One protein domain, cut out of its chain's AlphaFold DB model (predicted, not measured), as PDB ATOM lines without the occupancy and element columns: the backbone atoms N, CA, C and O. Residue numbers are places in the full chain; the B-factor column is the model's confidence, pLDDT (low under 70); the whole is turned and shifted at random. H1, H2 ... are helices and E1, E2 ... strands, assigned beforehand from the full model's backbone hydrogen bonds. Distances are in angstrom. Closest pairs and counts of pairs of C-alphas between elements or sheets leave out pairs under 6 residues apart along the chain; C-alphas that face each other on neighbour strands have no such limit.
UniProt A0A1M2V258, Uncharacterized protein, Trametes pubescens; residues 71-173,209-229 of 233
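AT A GLANCE: This is residues 71 to 173 and 209 to 229 of the 233 residues of an uncharacterized protein of Trametes pubescens (UniProt A0A1M2V258). A small, partly covered sandwich is built on one long strand, E6, with E1 along one side of it and E5 and E7 along the other, while the hairpin of E3 and E4 covers part of one face of this sheet with its strands crossed over those beneath. Of two long stretches with no named element, residues 76 to 100 run past the larger sheet, with short antiparallel pairings of residues 85 to 86 with 162 to 163 of E6 and of 90 to 91 with 113 to 114 of E2, while residues 142 to 161 loop out 12 to 22 A from the mean of the C-alphas, and the short helices H1 and H2 have their centres 14.3 A and 14.2 A from it. The printed part has 124 residues with two named helices and seven named strands, in the order E1, H1, E2, E3, E4, E5, E6, E7, H2; the class is mostly strand, though under half of the residues are in named elements. The larger sheet is branched, its neighbour pairs antiparallel, and E3 and E4 are antiparallel too. The whole is compact, with a radius of gyration of the C-alphas of 13.7 A, and elongated, spanning 45 by 29 by 25 A.

HOW THE PARTS SIT: In the branched sheet, E6, residues 162 to 173, has three neighbours. E1, residues 71 to 75, lies on one side of it, beside residues 165 to 170, antiparallel at 154 degrees, with N 72 and O 169 2.9 A apart. On the other side are E5, residues 134 to 141, beside residues 162 to 167, and E7, residues 209 to 211, beside residues 168 to 170. E5 and E6 form a hairpin, antiparallel at 137 degrees, with N 138 and O 164 2.8 A apart; E5 bends by 67 degrees at residue 138. E6 and E7 are antiparallel at 125 degrees, with N 170 and O 209 2.8 A apart. E2, residues 112 to 114, and E5 meet only at a point, where C-alphas 113 and 134 face each other at 4.5 A. The sheet is only just strongly twisted, its C-alphas lying up to 4.3 A off its best plane. The second sheet is the hairpin of E3, residues 118 to 122, and E4, residues 125 to 129, antiparallel at 148 degrees, with N 120 and O 127 2.9 A apart. The two sheets make a sandwich, two sheets face to face, 9.5 A centre to centre where they face each other, with their strands at 70 degrees. The closest C-alphas of E4 and E7, those of Val 129 and Val 210, are 6.4 A apart. H2, residues 218 to 222, only grazes the branched sheet, with residues 220 to 222; H1, residues 101 to 104, only just on that sheet with 5 pairs of C-alphas within 10 A, only grazes it with residues 101 to 103. The O i to N i+4 pair of H2 is within hydrogen-bond range, and H1 is too short for such a pair. H1 and H2 are apart.

IN THESE COORDINATES: E1 begins at C-alpha 71, at (79.433, 63.665, 159.827), and measures 13.1 A. E6 runs 33.2 A from C-alpha 162, at (63.569, 81.846, 166.246), to C-alpha 173, at (80.640, 53.832, 161.001). E5 measures 19.4 A, E3 13.0 A and E4 12.5 A. H2 ends at C-alpha 222, at (76.099, 69.938, 153.578).

THE WHOLE: The two C-alphas farthest apart, those of Thr 156 and Thr 173, are 45.0 A apart. Residues 174 to 208 are not printed, and C-alphas 173 and 209 are 12.8 A apart across this cut. The links E1 to H1 and E5 to E6 are long, with 25 and 20 residues. The mean pLDDT of the printed part is 74.3, and residues 78 to 83, 98 to 109, 142 to 160 and 222 to 229 are under 70.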
ATOM      1  N   TYR A  71      80.160  62.580 159.180       89.06
ATOM      2  CA  TYR A  71      79.433  63.665 159.827       89.06
ATOM      3  C   TYR A  71      77.978  63.589 159.396       89.06
ATOM      4  O   TYR A  71      77.691  63.525 158.201       89.06
ATOM      5  N   GLN A  72      77.079  63.600 160.370       88.38
ATOM      6  CA  GLN A  72      75.644  63.683 160.149       88.38
ATOM      7  C   GLN A  72      75.136  65.036 160.628       88.38
ATOM      8  O   GLN A  72      75.667  65.614 161.583       88.38
ATOM      9  N   VAL A  73      74.124  65.549 159.937       87.88
ATOM     10  CA  VAL A  73      73.522  66.844 160.240       87.88
ATOM     11  C   VAL A  73      72.189  66.622 160.928       87.88
ATOM     12  O   VAL A  73      71.338  65.904 160.416       87.88
ATOM     13  N   VAL A  74      72.018  67.246 162.090       86.69
ATOM     14  CA  VAL A  74      70.800  67.141 162.892       86.69
ATOM     15  C   VAL A  74      70.174  68.528 163.021       86.69
ATOM     16  O   VAL A  74      70.759  69.386 163.688       86.69
ATOM     17  N   PRO A  75      69.012  68.783 162.399       84.19
ATOM     18  CA  PRO A  75      68.329  70.062 162.531       84.19
ATOM     19  C   PRO A  75      67.648  70.205 163.902       84.19
ATOM     20  O   PRO A  75      67.244  69.223 164.524       84.19
ATOM     21  N   SER A  76      67.477  71.445 164.363       79.44
ATOM     22  CA  SER A  76      66.608  71.813 165.486       79.44
ATOM     23  C   SER A  76      65.250  72.303 164.967       79.44
ATOM     24  O   SER A  76      65.241  73.228 164.156       79.44
ATOM     25  N   PRO A  77      64.098  71.842 165.462       71.94
ATOM     26  CA  PRO A  77      63.916  70.788 166.448       71.94
ATOM     27  C   PRO A  77      64.389  69.422 165.936       71.94
ATOM     28  O   PRO A  77      64.072  69.034 164.815       71.94
ATOM     29  N   SER A  78      65.103  68.682 166.785       62.97
ATOM     30  CA  SER A  78      65.406  67.264 166.540       62.97
ATOM     31  C   SER A  78      64.184  66.396 166.865       62.97
ATOM     32  O   SER A  78      63.314  66.828 167.631       62.97
ATOM     33  N   ILE A  79      64.097  65.179 166.317       53.59
ATOM     34  CA  ILE A  79      62.972  64.255 166.551       53.59
ATOM     35  C   ILE A  79      62.717  64.106 168.060       53.59
ATOM     36  O   ILE A  79      63.592  63.693 168.819       53.59
ATOM     37  N   GLY A  80      61.512  64.461 168.516       48.16
ATOM     38  CA  GLY A  80      61.128  64.389 169.930       48.16
ATOM     39  C   GLY A  80      61.647  65.533 170.813       48.16
ATOM     40  O   GLY A  80      61.646  65.384 172.037       48.16
ATOM     41  N   THR A  81      62.093  66.639 170.214       58.16
ATOM     42  CA  THR A  81      62.287  67.955 170.849       58.16
ATOM     43  C   THR A  81      61.484  68.985 170.056       58.16
ATOM     44  O   THR A  81      61.368  68.851 168.848       58.16
ATOM     45  N   SER A  82      60.906  69.996 170.699       56.94
ATOM     46  CA  SER A  82      60.181  71.089 170.021       56.94
ATOM     47  C   SER A  82      60.979  72.395 169.988       56.94
ATOM     48  O   SER A  82      60.477  73.423 169.540       56.94
ATOM     49  N   GLU A  83      62.223  72.371 170.469       66.81
ATOM     50  CA  GLU A  83      62.979  73.584 170.738       66.81
ATOM     51  C   GLU A  83      63.652  74.112 169.464       66.81
ATOM     52  O   GLU A  83      64.646  73.580 168.968       66.81
ATOM     53  N   VAL A  84      63.065  75.172 168.915       75.38
ATOM     54  CA  VAL A  84      63.727  76.086 167.980       75.38
ATOM     55  C   VAL A  84      64.614  77.054 168.762       75.38
ATOM     56  O   VAL A  84      64.319  77.363 169.916       75.38
ATOM     57  N   ILE A  85      65.679  77.569 168.148       82.19
ATOM     58  CA  ILE A  85      66.672  78.392 168.847       82.19
ATOM     59  C   ILE A  85      66.295  79.879 168.770       82.19
ATOM     60  O   ILE A  85      66.285  80.442 167.675       82.19
ATOM     61  N   PRO A  86      65.995  80.554 169.893       80.38
ATOM     62  CA  PRO A  86      65.795  81.999 169.929       80.38
ATOM     63  C   PRO A  86      67.037  82.768 169.472       80.38
ATOM     64  O   PRO A  86      68.167  82.391 169.783       80.38
ATOM     65  N   HIS A  87      66.830  83.928 168.848       79.56
ATOM     66  CA  HIS A  87      67.903  84.860 168.484       79.56
ATOM     67  C   HIS A  87      68.836  85.201 169.652       79.56
ATOM     68  O   HIS A  87      70.050  85.240 169.488       79.56
ATOM     69  N   ALA A  88      68.273  85.387 170.849       79.19
ATOM     70  CA  ALA A  88      69.020  85.713 172.064       79.19
ATOM     71  C   ALA A  88      69.991  84.607 172.525       79.19
ATOM     72  O   ALA A  88      70.761  84.833 173.453       79.19
ATOM     73  N   ARG A  89      69.960  83.420 171.905       84.44
ATOM     74  CA  ARG A  89      70.866  82.303 172.200       84.44
ATOM     75  C   ARG A  89      71.938  82.092 171.130       84.44
ATOM     76  O   ARG A  89      72.693  81.126 171.219       84.44
ATOM     77  N   LEU A  90      72.016  82.976 170.135       84.69
ATOM     78  CA  LEU A  90      72.980  82.904 169.039       84.69
ATOM     79  C   LEU A  90      73.877  84.141 169.013       84.69
ATOM     80  O   LEU A  90      73.411  85.269 169.172       84.69
ATOM     81  N   SER A  91      75.161  83.925 168.745       85.62
ATOM     82  CA  SER A  91      76.146  84.974 168.479       85.62
ATOM     83  C   SER A  91      76.863  84.712 167.156       85.62
ATOM     84  O   SER A  91      77.043  83.564 166.761       85.62
ATOM     85  N   THR A  92      77.312  85.755 166.465       83.50
ATOM     86  CA  THR A  92      78.181  85.624 165.280       83.50
ATOM     87  C   THR A  92      79.646  85.376 165.657       83.50
ATOM     88  O   THR A  92      80.442  84.955 164.824       83.50
ATOM     89  N   THR A  93      80.009  85.589 166.925       84.12
ATOM     90  CA  THR A  93      81.376  85.417 167.438       84.12
ATOM     91  C   THR A  93      81.404  84.456 168.616       84.12
ATOM     92  O   THR A  93      80.527  84.484 169.481       84.12
ATOM     93  N   ARG A  94      82.437  83.618 168.688       85.56
ATOM     94  CA  ARG A  94      82.601  82.650 169.775       85.56
ATOM     95  C   ARG A  94      82.750  83.374 171.118       85.56
ATOM     96  O   ARG A  94      83.661  84.180 171.270       85.56
ATOM     97  N   GLY A  95      81.883  83.077 172.085       82.19
ATOM     98  CA  GLY A  95      81.859  83.738 173.397       82.19
ATOM     99  C   GLY A  95      81.346  85.179 173.378       82.19
ATOM    100  O   GLY A  95      81.384  85.843 174.411       82.19
ATOM    101  N   GLY A  96      80.892  85.674 172.224       76.00
ATOM    102  CA  GLY A  96      80.346  87.017 172.103       76.00
ATOM    103  C   GLY A  96      78.930  87.126 172.664       76.00
ATOM    104  O   GLY A  96      78.255  86.114 172.878       76.00
ATOM    105  N   PRO A  97      78.444  88.359 172.875       73.12
ATOM    106  CA  PRO A  97      77.060  88.573 173.260       73.12
ATOM    107  C   PRO A  97      76.128  88.050 172.164       73.12
ATOM    108  O   PRO A  97      76.462  88.070 170.972       73.12
ATOM    109  N   ALA A  98      74.936  87.608 172.560       65.19
ATOM    110  CA  ALA A  98      73.868  87.400 171.598       65.19
ATOM    111  C   ALA A  98      73.520  88.747 170.954       65.19
ATOM    112  O   ALA A  98      73.355  89.744 171.662       65.19
ATOM    113  N   GLY A  99      73.487  88.818 169.622       62.09
ATOM    114  CA  GLY A  99      73.622  90.111 168.948       62.09
ATOM    115  C   GLY A  99      72.891  90.248 167.619       62.09
ATOM    116  O   GLY A  99      72.749  89.293 166.859       62.09
ATOM    117  N   GLN A 100      72.512  91.496 167.314       58.28
ATOM    118  CA  GLN A 100      71.822  91.932 166.088       58.28
ATOM    119  C   GLN A 100      72.489  91.462 164.780       58.28
ATOM    120  O   GLN A 100      71.798  91.329 163.771       58.28
ATOM    121  N   ALA A 101      73.799  91.184 164.791       61.66
ATOM    122  CA  ALA A 101      74.556  90.710 163.630       61.66
ATOM    123  C   ALA A 101      74.077  89.344 163.098       61.66
ATOM    124  O   ALA A 101      74.191  89.068 161.910       61.66
ATOM    125  N   VAL A 102      73.443  88.514 163.940       61.09
ATOM    126  CA  VAL A 102      72.889  87.218 163.501       61.09
ATOM    127  C   VAL A 102      71.799  87.397 162.430       61.09
ATOM    128  O   VAL A 102      71.570  86.498 161.628       61.09
ATOM    129  N   TYR A 103      71.132  88.557 162.395       59.84
ATOM    130  CA  TYR A 103      70.088  88.857 161.411       59.84
ATOM    131  C   TYR A 103      70.632  89.378 160.073       59.84
ATOM    132  O   TYR A 103      70.056  89.077 159.032       59.84
ATOM    133  N   SER A 104      71.706  90.175 160.098       59.97
ATOM    134  CA  SER A 104      72.284  90.786 158.889       59.97
ATOM    135  C   SER A 104      73.115  89.791 158.085       59.97
ATOM    136  O   SER A 104      73.070  89.817 156.859       59.97
ATOM    137  N   ASP A 105      73.789  88.867 158.767       61.78
ATOM    138  CA  ASP A 105      74.698  87.909 158.145       61.78
ATOM    139  C   ASP A 105      74.018  86.559 157.889       61.78
ATOM    140  O   ASP A 105      74.555  85.514 158.245       61.78
ATOM    141  N   PHE A 106      72.803  86.554 157.325       63.25
ATOM    142  CA  PHE A 106      72.084  85.320 156.994       63.25
ATOM    143  C   PHE A 106      72.495  84.794 155.614       63.25
ATOM    144  O   PHE A 106      72.265  85.445 154.595       63.25
ATOM    145  N   GLY A 107      73.064  83.590 155.557       61.81
ATOM    146  CA  GLY A 107      73.407  82.969 154.282       61.81
ATOM    147  C   GLY A 107      74.081  81.601 154.394       61.81
ATOM    148  O   GLY A 107      74.499  81.183 155.479       61.81
ATOM    149  N   PRO A 108      74.209  80.885 153.265       61.25
ATOM    150  CA  PRO A 108      74.939  79.628 153.217       61.25
ATOM    151  C   PRO A 108      76.412  79.852 153.590       61.25
ATOM    152  O   PRO A 108      77.101  80.669 152.986       61.25
ATOM    153  N   GLY A 109      76.903  79.106 154.584       65.56
ATOM    154  CA  GLY A 109      78.312  79.114 154.996       65.56
ATOM    155  C   GLY A 109      78.630  79.893 156.275       65.56
ATOM    156  O   GLY A 109      79.718  79.690 156.824       65.56
ATOM    157  N   PHE A 110      77.696  80.694 156.796       80.81
ATOM    158  CA  PHE A 110      77.866  81.383 158.077       80.81
ATOM    159  C   PHE A 110      77.762  80.419 159.263       80.81
ATOM    160  O   PHE A 110      76.933  79.504 159.279       80.81
ATOM    161  N   VAL A 111      78.624  80.636 160.258       87.19
ATOM    162  CA  VAL A 111      78.653  79.885 161.516       87.19
ATOM    163  C   VAL A 111      78.243  80.816 162.645       87.19
ATOM    164  O   VAL A 111      78.769  81.919 162.767       87.19
ATOM    165  N   TYR A 112      77.333  80.341 163.485       88.12
ATOM    166  CA  TYR A 112      76.844  81.040 164.665       88.12
ATOM    167  C   TYR A 112      77.144  80.203 165.894       88.12
ATOM    168  O   TYR A 112      77.135  78.981 165.831       88.12
ATOM    169  N   TYR A 113      77.389  80.842 167.021       90.56
ATOM    170  CA  TYR A 113      77.776  80.185 168.256       90.56
ATOM    171  C   TYR A 113      76.626  80.202 169.252       90.56
ATOM    172  O   TYR A 113      75.985  81.236 169.452       90.56
ATOM    173  N   LEU A 114      76.387  79.060 169.890       89.06
ATOM    174  CA  LEU A 114      75.412  78.944 170.971       89.06
ATOM    175  C   LEU A 114      75.898  79.687 172.220       89.06
ATOM    176  O   LEU A 114      77.028  79.479 172.668       89.06
ATOM    177  N   ALA A 115      75.031  80.506 172.807       86.81
ATOM    178  CA  ALA A 115      75.314  81.240 174.042       86.81
ATOM    179  C   ALA A 115      75.055  80.413 175.319       86.81
ATOM    180  O   ALA A 115      75.511  80.779 176.399       86.81
ATOM    181  N   GLU A 116      74.365  79.279 175.202       85.56
ATOM    182  CA  GLU A 116      74.054  78.373 176.309       85.56
ATOM    183  C   GLU A 116      74.198  76.905 175.887       85.56
ATOM    184  O   GLU A 116      74.418  76.597 174.713       85.56
ATOM    185  N   ARG A 117      74.135  75.998 176.867       87.88
ATOM    186  CA  ARG A 117      74.186  74.558 176.610       87.88
ATOM    187  C   ARG A 117      72.845  74.095 176.069       87.88
ATOM    188  O   ARG A 117      71.812  74.436 176.635       87.88
ATOM    189  N   MET A 118      72.884  73.275 175.028       87.00
ATOM    190  CA  MET A 118      71.695  72.676 174.427       87.00
ATOM    191  C   MET A 118      71.787  71.153 174.497       87.00
ATOM    192  O   MET A 118      72.861  70.594 174.710       87.00
ATOM    193  N   SER A 119      70.667  70.475 174.271       86.94
ATOM    194  CA  SER A 119      70.622  69.020 174.127       86.94
ATOM    195  C   SER A 119      70.019  68.670 172.775       86.94
ATOM    196  O   SER A 119      69.002  69.240 172.385       86.94
ATOM    197  N   VAL A 120      70.630  67.725 172.063       87.12
ATOM    198  CA  VAL A 120      70.144  67.250 170.761       87.12
ATOM    199  C   VAL A 120      69.909  65.743 170.807       87.12
ATOM    200  O   VAL A 120      70.728  65.000 171.352       87.12
ATOM    201  N   LYS A 121      68.784  65.277 170.254       85.81
ATOM    202  CA  LYS A 121      68.519  63.842 170.104       85.81
ATOM    203  C   LYS A 121      69.168  63.313 168.828       85.81
ATOM    204  O   LYS A 121      69.016  63.898 167.759       85.81
ATOM    205  N   PHE A 122      69.884  62.203 168.956       86.44
ATOM    206  CA  PHE A 122      70.560  61.499 167.873       86.44
ATOM    207  C   PHE A 122      70.317  59.992 168.026       86.44
ATOM    208  O   PHE A 122      70.932  59.339 168.877       86.44
ATOM    209  N   GLY A 123      69.372  59.456 167.246       83.69
ATOM    210  CA  GLY A 123      68.783  58.138 167.502       83.69
ATOM    211  C   GLY A 123      68.210  58.073 168.923       83.69
ATOM    212  O   GLY A 123      67.557  59.010 169.381       83.69
ATOM    213  N   ASP A 124      68.549  57.017 169.663       82.50
ATOM    214  CA  ASP A 124      68.129  56.831 171.062       82.50
ATOM    215  C   ASP A 124      68.962  57.624 172.086       82.50
ATOM    216  O   ASP A 124      68.733  57.534 173.296       82.50
ATOM    217  N   LYS A 125      69.969  58.387 171.644       84.69
ATOM    218  CA  LYS A 125      70.877  59.121 172.537       84.69
ATOM    219  C   LYS A 125      70.528  60.599 172.591       84.69
ATOM    220  O   LYS A 125      70.207  61.217 171.583       84.69
ATOM    221  N   THR A 126      70.674  61.184 173.774       88.94
ATOM    222  CA  THR A 126      70.690  62.642 173.946       88.94
ATOM    223  C   THR A 126      72.138  63.088 174.094       88.94
ATOM    224  O   THR A 126      72.840  62.613 174.986       88.94
ATOM    225  N   LEU A 127      72.593  63.956 173.195       90.06
ATOM    226  CA  LEU A 127      73.938  64.518 173.203       90.06
ATOM    227  C   LEU A 127      73.895  65.930 173.785       90.06
ATOM    228  O   LEU A 127      73.066  66.746 173.380       90.06
ATOM    229  N   GLU A 128      74.804  66.217 174.713       90.94
ATOM    230  CA  GLU A 128      75.008  67.568 175.230       90.94
ATOM    231  C   GLU A 128      75.795  68.390 174.203       90.94
ATOM    232  O   GLU A 128      76.846  67.970 173.712       90.94
ATOM    233  N   VAL A 129      75.276  69.571 173.884       90.69
ATOM    234  CA  VAL A 129      75.910  70.558 173.019       90.69
ATOM    235  C   VAL A 129      76.488  71.661 173.911       90.69
ATOM    236  O   VAL A 129      75.727  72.416 174.525       90.69
ATOM    237  N   PRO A 130      77.822  71.781 174.009       90.62
ATOM    238  CA  PRO A 130      78.450  72.796 174.843       90.62
ATOM    239  C   PRO A 130      78.135  74.227 174.388       90.62
ATOM    240  O   PRO A 130      77.891  74.486 173.205       90.62
ATOM    241  N   VAL A 131      78.263  75.176 175.319       89.75
ATOM    242  CA  VAL A 131      78.317  76.612 174.995       89.75
ATOM    243  C   VAL A 131      79.438  76.861 173.987       89.75
ATOM    244  O   VAL A 131      80.473  76.190 174.024       89.75
ATOM    245  N   ASN A 132      79.268  77.856 173.120       89.81
ATOM    246  CA  ASN A 132      80.227  78.231 172.085       89.81
ATOM    247  C   ASN A 132      80.445  77.159 171.011       89.81
ATOM    248  O   ASN A 132      81.466  77.196 170.321       89.81
ATOM    249  N   THR A 133      79.502  76.226 170.864       92.00
ATOM    250  CA  THR A 133      79.451  75.335 169.703       92.00
ATOM    251  C   THR A 133      78.910  76.107 168.506       92.00
ATOM    252  O   THR A 133      77.857  76.738 168.585       92.00
ATOM    253  N   GLY A 134      79.655  76.061 167.410       91.19
ATOM    254  CA  GLY A 134      79.309  76.587 166.105       91.19
ATOM    255  C   GLY A 134      78.244  75.730 165.428       91.19
ATOM    256  O   GLY A 134      78.407  74.517 165.290       91.19
ATOM    257  N   VAL A 135      77.181  76.375 164.976       90.00
ATOM    258  CA  VAL A 135      76.036  75.814 164.255       90.00
ATOM    259  C   VAL A 135      75.785  76.637 162.994       90.00
ATOM    260  O   VAL A 135      76.240  77.775 162.879       90.00
ATOM    261  N   THR A 136      75.046  76.084 162.038       88.50
ATOM    262  CA  THR A 136      74.591  76.841 160.859       88.50
ATOM    263  C   THR A 136      73.085  77.021 160.923       88.50
ATOM    264  O   THR A 136      72.382  76.093 161.315       88.50
ATOM    265  N   ILE A 137      72.568  78.177 160.519       84.94
ATOM    266  CA  ILE A 137      71.121  78.405 160.481       84.94
ATOM    267  C   ILE A 137      70.561  77.891 159.151       84.94
ATOM    268  O   ILE A 137      71.079  78.217 158.087       84.94
ATOM    269  N   VAL A 138      69.488  77.107 159.222       80.94
ATOM    270  CA  VAL A 138      68.716  76.620 158.070       80.94
ATOM    271  C   VAL A 138      67.683  77.659 157.652       80.94
ATOM    272  O   VAL A 138      67.645  78.086 156.502       80.94
ATOM    273  N   CYS A 139      66.827  78.073 158.589       76.94
ATOM    274  CA  CYS A 139      65.762  79.034 158.325       76.94
ATOM    275  C   CYS A 139      65.303  79.762 159.594       76.94
ATOM    276  O   CYS A 139      65.575  79.342 160.723       76.94
ATOM    277  N   GLN A 140      64.579  80.863 159.386       77.25
ATOM    278  CA  GLN A 140      63.853  81.595 160.425       77.25
ATOM    279  C   GLN A 140      62.442  81.015 160.602       77.25
ATOM    280  O   GLN A 140      61.745  80.739 159.624       77.25
ATOM    281  N   THR A 141      61.999  80.872 161.849       72.94
ATOM    282  CA  THR A 141      60.694  80.306 162.227       72.94
ATOM    283  C   THR A 141      60.023  81.122 163.336       72.94
ATOM    284  O   THR A 141      60.660  81.900 164.047       72.94
ATOM    285  N   SER A 142      58.706  80.971 163.479       63.28
ATOM    286  CA  SER A 142      57.863  81.747 164.395       63.28
ATOM    287  C   SER A 142      57.740  81.160 165.810       63.28
ATOM    288  O   SER A 142      56.757  81.447 166.491       63.28
ATOM    289  N   GLY A 143      58.646  80.280 166.246       59.91
ATOM    290  CA  GLY A 143      58.606  79.694 167.597       59.91
ATOM    291  C   GLY A 143      57.632  78.520 167.763       59.91
ATOM    292  O   GLY A 143      57.979  77.505 168.352       59.91
ATOM    293  N   ALA A 144      56.416  78.644 167.224       54.16
ATOM    294  CA  ALA A 144      55.279  77.824 167.645       54.16
ATOM    295  C   ALA A 144      55.129  76.436 166.987       54.16
ATOM    296  O   ALA A 144      54.371  75.646 167.525       54.16
ATOM    297  N   ASN A 145      55.782  76.116 165.858       50.66
ATOM    298  CA  ASN A 145      55.503  74.873 165.100       50.66
ATOM    299  C   ASN A 145      56.711  74.311 164.307       50.66
ATOM    300  O   ASN A 145      56.538  73.642 163.286       50.66
ATOM    301  N   GLY A 146      57.946  74.587 164.742       52.12
ATOM    302  CA  GLY A 146      59.145  74.019 164.110       52.12
ATOM    303  C   GLY A 146      59.373  74.479 162.653       52.12
ATOM    304  O   GLY A 146      59.042  75.620 162.314       52.12
ATOM    305  N   PRO A 147      59.964  73.640 161.780       53.06
ATOM    306  CA  PRO A 147      60.400  74.034 160.432       53.06
ATOM    307  C   PRO A 147      59.244  74.307 159.448       53.06
ATOM    308  O   PRO A 147      59.461  74.923 158.409       53.06
ATOM    309  N   ASN A 148      58.008  73.918 159.783       50.66
ATOM    310  CA  ASN A 148      56.847  73.968 158.881       50.66
ATOM    311  C   ASN A 148      56.198  75.357 158.743       50.66
ATOM    312  O   ASN A 148      55.232  75.519 158.000       50.66
ATOM    313  N   ARG A 149      56.703  76.375 159.451       53.34
ATOM    314  CA  ARG A 149      56.222  77.758 159.339       53.34
ATOM    315  C   ARG A 149      57.401  78.712 159.184       53.34
ATOM    316  O   ARG A 149      57.770  79.431 160.111       53.34
ATOM    317  N   ILE A 150      57.997  78.681 157.994       57.00
ATOM    318  CA  ILE A 150      59.006  79.654 157.570       57.00
ATOM    319  C   ILE A 150      58.345  81.032 157.604       57.00
ATOM    320  O   ILE A 150      57.308  81.247 156.970       57.00
ATOM    321  N   LEU A 151      58.906  81.958 158.379       56.25
ATOM    322  CA  LEU A 151      58.423  83.333 158.372       56.25
ATOM    323  C   LEU A 151      58.798  83.972 157.025       56.25
ATOM    324  O   LEU A 151      59.988  84.012 156.704       56.25
ATOM    325  N   PRO A 152      57.834  84.477 156.230       49.00
ATOM    326  CA  PRO A 152      58.166  85.276 155.061       49.00
ATOM    327  C   PRO A 152      58.955  86.512 155.512       49.00
ATOM    328  O   PRO A 152      58.654  87.131 156.534       49.00
ATOM    329  N   SER A 153      59.991  86.818 154.742       50.94
ATOM    330  CA  SER A 153      61.206  87.576 155.058       50.94
ATOM    331  C   SER A 153      61.061  89.062 155.453       50.94
ATOM    332  O   SER A 153      61.981  89.838 155.216       50.94
ATOM    333  N   MET A 154      59.955  89.513 156.062       47.78
ATOM    334  CA  MET A 154      59.671  90.957 156.198       47.78
ATOM    335  C   MET A 154      58.997  91.446 157.506       47.78
ATOM    336  O   MET A 154      58.245  92.418 157.457       47.78
ATOM    337  N   ARG A 155      59.242  90.874 158.703       49.31
ATOM    338  CA  ARG A 155      58.718  91.470 159.971       49.31
ATOM    339  C   ARG A 155      59.733  91.687 161.115       49.31
ATOM    340  O   ARG A 155      59.952  90.834 161.966       49.31
ATOM    341  N   THR A 156      60.311  92.892 161.109       50.53
ATOM    342  CA  THR A 156      60.389  93.960 162.147       50.53
ATOM    343  C   THR A 156      60.714  93.735 163.637       50.53
ATOM    344  O   THR A 156      60.935  94.744 164.304       50.53
ATOM    345  N   ASN A 157      60.842  92.526 164.203       56.78
ATOM    346  CA  ASN A 157      61.378  92.413 165.577       56.78
ATOM    347  C   ASN A 157      62.331  91.228 165.772       56.78
ATOM    348  O   ASN A 157      61.949  90.139 166.195       56.78
ATOM    349  N   VAL A 158      63.613  91.498 165.515       56.88
ATOM    350  CA  VAL A 158      64.732  90.551 165.615       56.88
ATOM    351  C   VAL A 158      64.836  89.901 167.006       56.88
ATOM    352  O   VAL A 158      65.261  88.753 167.120       56.88
ATOM    353  N   LYS A 159      64.375  90.582 168.069       57.78
ATOM    354  CA  LYS A 159      64.408  90.053 169.445       57.78
ATOM    355  C   LYS A 159      63.479  88.853 169.669       57.78
ATOM    356  O   LYS A 159      63.697  88.111 170.622       57.78
ATOM    357  N   HIS A 160      62.485  88.643 168.805       63.53
ATOM    358  CA  HIS A 160      61.540  87.520 168.886       63.53
ATOM    359  C   HIS A 160      61.679  86.527 167.723       63.53
ATOM    360  O   HIS A 160      60.789  85.705 167.505       63.53
ATOM    361  N   ALA A 161      62.776  86.596 166.963       71.75
ATOM    362  CA  ALA A 161      63.056  85.624 165.914       71.75
ATOM    363  C   ALA A 161      63.546  84.298 166.515       71.75
ATOM    364  O   ALA A 161      64.368  84.289 167.438       71.75
ATOM    365  N   TYR A 162      63.072  83.186 165.954       79.19
ATOM    366  CA  TYR A 162      63.569  81.846 166.246       79.19
ATOM    367  C   TYR A 162      64.184  81.241 164.989       79.19
ATOM    368  O   TYR A 162      63.825  81.599 163.865       79.19
ATOM    369  N   TYR A 163      65.100  80.306 165.184       80.50
ATOM    370  CA  TYR A 163      65.910  79.719 164.133       80.50
ATOM    371  C   TYR A 163      65.888  78.198 164.220       80.50
ATOM    372  O   TYR A 163      65.937  77.611 165.302       80.50
ATOM    373  N   VAL A 164      65.847  77.570 163.051       83.19
ATOM    374  CA  VAL A 164      66.208  76.166 162.869       83.19
ATOM    375  C   VAL A 164      67.707  76.148 162.606       83.19
ATOM    376  O   VAL A 164      68.158  76.751 161.633       83.19
ATOM    377  N   VAL A 165      68.483  75.502 163.471       86.88
ATOM    378  CA  VAL A 165      69.932  75.349 163.314       86.88
ATOM    379  C   VAL A 165      70.291  73.901 163.022       86.88
ATOM    380  O   VAL A 165      69.577  72.989 163.422       86.88
ATOM    381  N   ASN A 166      71.417  73.694 162.357       89.25
ATOM    382  CA  ASN A 166      72.015  72.387 162.145       89.25
ATOM    383  C   ASN A 166      73.146  72.168 163.148       89.25
ATOM    384  O   ASN A 166      74.120  72.929 163.184       89.25
ATOM    385  N   TYR A 167      73.020  71.096 163.922       90.31
ATOM    386  CA  TYR A 167      74.104  70.509 164.694       90.31
ATOM    387  C   TYR A 167      74.850  69.491 163.832       90.31
ATOM    388  O   TYR A 167      74.244  68.787 163.025       90.31
ATOM    389  N   PHE A 168      76.161  69.380 164.035       91.50
ATOM    390  CA  PHE A 168      76.987  68.407 163.331       91.50
ATOM    391  C   PHE A 168      77.440  67.336 164.309       91.50
ATOM    392  O   PHE A 168      78.109  67.629 165.299       91.50
ATOM    393  N   VAL A 169      77.076  66.089 164.039       91.56
ATOM    394  CA  VAL A 169      77.440  64.944 164.870       91.56
ATOM    395  C   VAL A 169      78.469  64.119 164.115       91.56
ATOM    396  O   VAL A 169      78.221  63.656 163.004       91.56
ATOM    397  N   GLN A 170      79.644  63.950 164.710       92.69
ATOM    398  CA  GLN A 170      80.665  63.044 164.217       92.69
ATOM    399  C   GLN A 170      80.351  61.629 164.700       92.69
ATOM    400  O   GLN A 170      80.220  61.383 165.902       92.69
ATOM    401  N   VAL A 171      80.250  60.704 163.751       90.75
ATOM    402  CA  VAL A 171      79.866  59.313 163.989       90.75
ATOM    403  C   VAL A 171      80.932  58.406 163.395       90.75
ATOM    404  O   VAL A 171      81.457  58.667 162.312       90.75
ATOM    405  N   GLU A 172      81.291  57.346 164.112       89.50
ATOM    406  CA  GLU A 172      82.131  56.288 163.559       89.50
ATOM    407  C   GLU A 172      81.213  55.226 162.959       89.50
ATOM    408  O   GLU A 172      80.350  54.704 163.659       89.50
ATOM    409  N   THR A 173      81.397  54.886 161.686       85.31
ATOM    410  CA  THR A 173      80.640  53.832 161.001       85.31
ATOM    411  C   THR A 173      81.570  52.720 160.533       85.31
ATOM    412  O   THR A 173      82.766  52.917 160.266       85.31
ATOM    413  N   VAL A 209      79.693  62.172 168.799       92.44
ATOM    414  CA  VAL A 209      80.119  63.411 169.467       92.44
ATOM    415  C   VAL A 209      79.696  64.612 168.635       92.44
ATOM    416  O   VAL A 209      79.840  64.611 167.415       92.44
ATOM    417  N   VAL A 210      79.193  65.656 169.291       91.81
ATOM    418  CA  VAL A 210      78.862  66.918 168.624       91.81
ATOM    419  C   VAL A 210      80.147  67.669 168.280       91.81
ATOM    420  O   VAL A 210      81.031  67.843 169.122       91.81
ATOM    421  N   VAL A 211      80.248  68.126 167.036       93.12
ATOM    422  CA  VAL A 211      81.386  68.879 166.513       93.12
ATOM    423  C   VAL A 211      80.924  70.252 166.054       93.12
ATOM    424  O   VAL A 211      79.857  70.435 165.480       93.12
ATOM    425  N   SER A 212      81.774  71.231 166.321       92.44
ATOM    426  CA  SER A 212      81.546  72.629 165.998       92.44
ATOM    427  C   SER A 212      81.701  72.897 164.497       92.44
ATOM    428  O   SER A 212      82.701  72.485 163.901       92.44
ATOM    429  N   ALA A 213      80.743  73.597 163.885       90.38
ATOM    430  CA  ALA A 213      80.685  73.827 162.439       90.38
ATOM    431  C   ALA A 213      81.939  74.509 161.866       90.38
ATOM    432  O   ALA A 213      82.346  74.206 160.744       90.38
ATOM    433  N   GLU A 214      82.596  75.390 162.628       88.44
ATOM    434  CA  GLU A 214      83.819  76.074 162.195       88.44
ATOM    435  C   GLU A 214      85.004  75.123 161.984       88.44
ATOM    436  O   GLU A 214      85.932  75.463 161.256       88.44
ATOM    437  N   ARG A 215      84.965  73.921 162.576       88.50
ATOM    438  CA  ARG A 215      85.982  72.875 162.375       88.50
ATOM    439  C   ARG A 215      85.743  72.038 161.120       88.50
ATOM    440  O   ARG A 215      86.581  71.209 160.781       88.50
ATOM    441  N   LEU A 216      84.594  72.214 160.475       86.00
ATOM    442  CA  LEU A 216      84.189  71.464 159.294       86.00
ATOM    443  C   LEU A 216      84.396  72.312 158.046       86.00
ATOM    444  O   LEU A 216      84.082  73.504 158.038       86.00
ATOM    445  N   ASN A 217      84.856  71.688 156.966       82.69
ATOM    446  CA  ASN A 217      84.886  72.327 155.655       82.69
ATOM    447  C   ASN A 217      83.457  72.470 155.099       82.69
ATOM    448  O   ASN A 217      82.593  71.659 155.439       82.69
ATOM    449  N   PRO A 218      83.180  73.428 154.193       74.69
ATOM    450  CA  PRO A 218      81.832  73.654 153.662       74.69
ATOM    451  C   PRO A 218      81.151  72.396 153.101       74.69
ATOM    452  O   PRO A 218      79.983  72.167 153.380       74.69
ATOM    453  N   ALA A 219      81.891  71.520 152.410       73.81
ATOM    454  CA  ALA A 219      81.361  70.255 151.889       73.81
ATOM    455  C   ALA A 219      80.894  69.279 152.988       73.81
ATOM    456  O   ALA A 219      79.947  68.527 152.787       73.81
ATOM    457  N   GLN A 220      81.524  69.306 154.167       73.56
ATOM    458  CA  GLN A 220      81.119  68.496 155.323       73.56
ATOM    459  C   GLN A 220      79.897  69.088 156.035       73.56
ATOM    460  O   GLN A 220      79.190  68.368 156.734       73.56
ATOM    461  N   ARG A 221      79.630  70.387 155.839       70.56
ATOM    462  CA  ARG A 221      78.466  71.076 156.409       70.56
ATOM    463  C   ARG A 221      77.172  70.830 155.624       70.56
ATOM    464  O   ARG A 221      76.104  71.166 156.118       70.56
ATOM    465  N   ILE A 222      77.263  70.248 154.424       65.12
ATOM    466  CA  ILE A 222      76.099  69.938 153.578       65.12
ATOM    467  C   ILE A 222      75.343  68.701 154.093       65.12
ATOM    468  O   ILE A 222      74.144  68.611 153.870       65.12
ATOM    469  N   GLY A 223      75.992  67.831 154.878       54.19
ATOM    470  CA  GLY A 223      75.353  66.716 155.585       54.19
ATOM    471  C   GLY A 223      74.752  65.625 154.698       54.19
ATOM    472  O   GLY A 223      74.334  65.851 153.571       54.19
ATOM    473  N   GLN A 224      74.692  64.409 155.230       51.28
ATOM    474  CA  GLN A 224      73.722  63.405 154.795       51.28
ATOM    475  C   GLN A 224      72.656  63.321 155.891       51.28
ATOM    476  O   GLN A 224      73.002  63.369 157.076       51.28
ATOM    477  N   ASP A 225      71.382  63.268 155.497       47.19
ATOM    478  CA  ASP A 225      70.259  63.111 156.426       47.19
ATOM    479  C   ASP A 225      70.430  61.785 157.200       47.19
ATOM    480  O   ASP A 225      70.644  60.750 156.557       47.19
ATOM    481  N   PRO A 226      70.389  61.781 158.548       46.94
ATOM    482  CA  PRO A 226      70.548  60.569 159.355       46.94
ATOM    483  C   PRO A 226      69.577  59.442 158.970       46.94
ATOM    484  O   PRO A 226      69.947  58.274 159.083       46.94
ATOM    485  N   VAL A 227      68.380  59.771 158.466       43.50
ATOM    486  CA  VAL A 227      67.335  58.785 158.129       43.50
ATOM    487  C   VAL A 227      67.738  57.883 156.952       43.50
ATOM    488  O   VAL A 227      67.325  56.731 156.890       43.50
ATOM    489  N   LEU A 228      68.604  58.354 156.050       31.83
ATOM    490  CA  LEU A 228      69.031  57.581 154.875       31.83
ATOM    491  C   LEU A 228      70.210  56.637 155.151       31.83
ATOM    492  O   LEU A 228      70.537  55.805 154.307       31.83
ATOM    493  N   ALA A 229      70.869  56.754 156.307       38.44
ATOM    494  CA  ALA A 229      71.995  55.890 156.653       38.44
ATOM    495  C   ALA A 229      71.553  54.534 157.235       38.44
ATOM    496  O   ALA A 229      72.320  53.577 157.159       38.44
TER     497      ALA A 229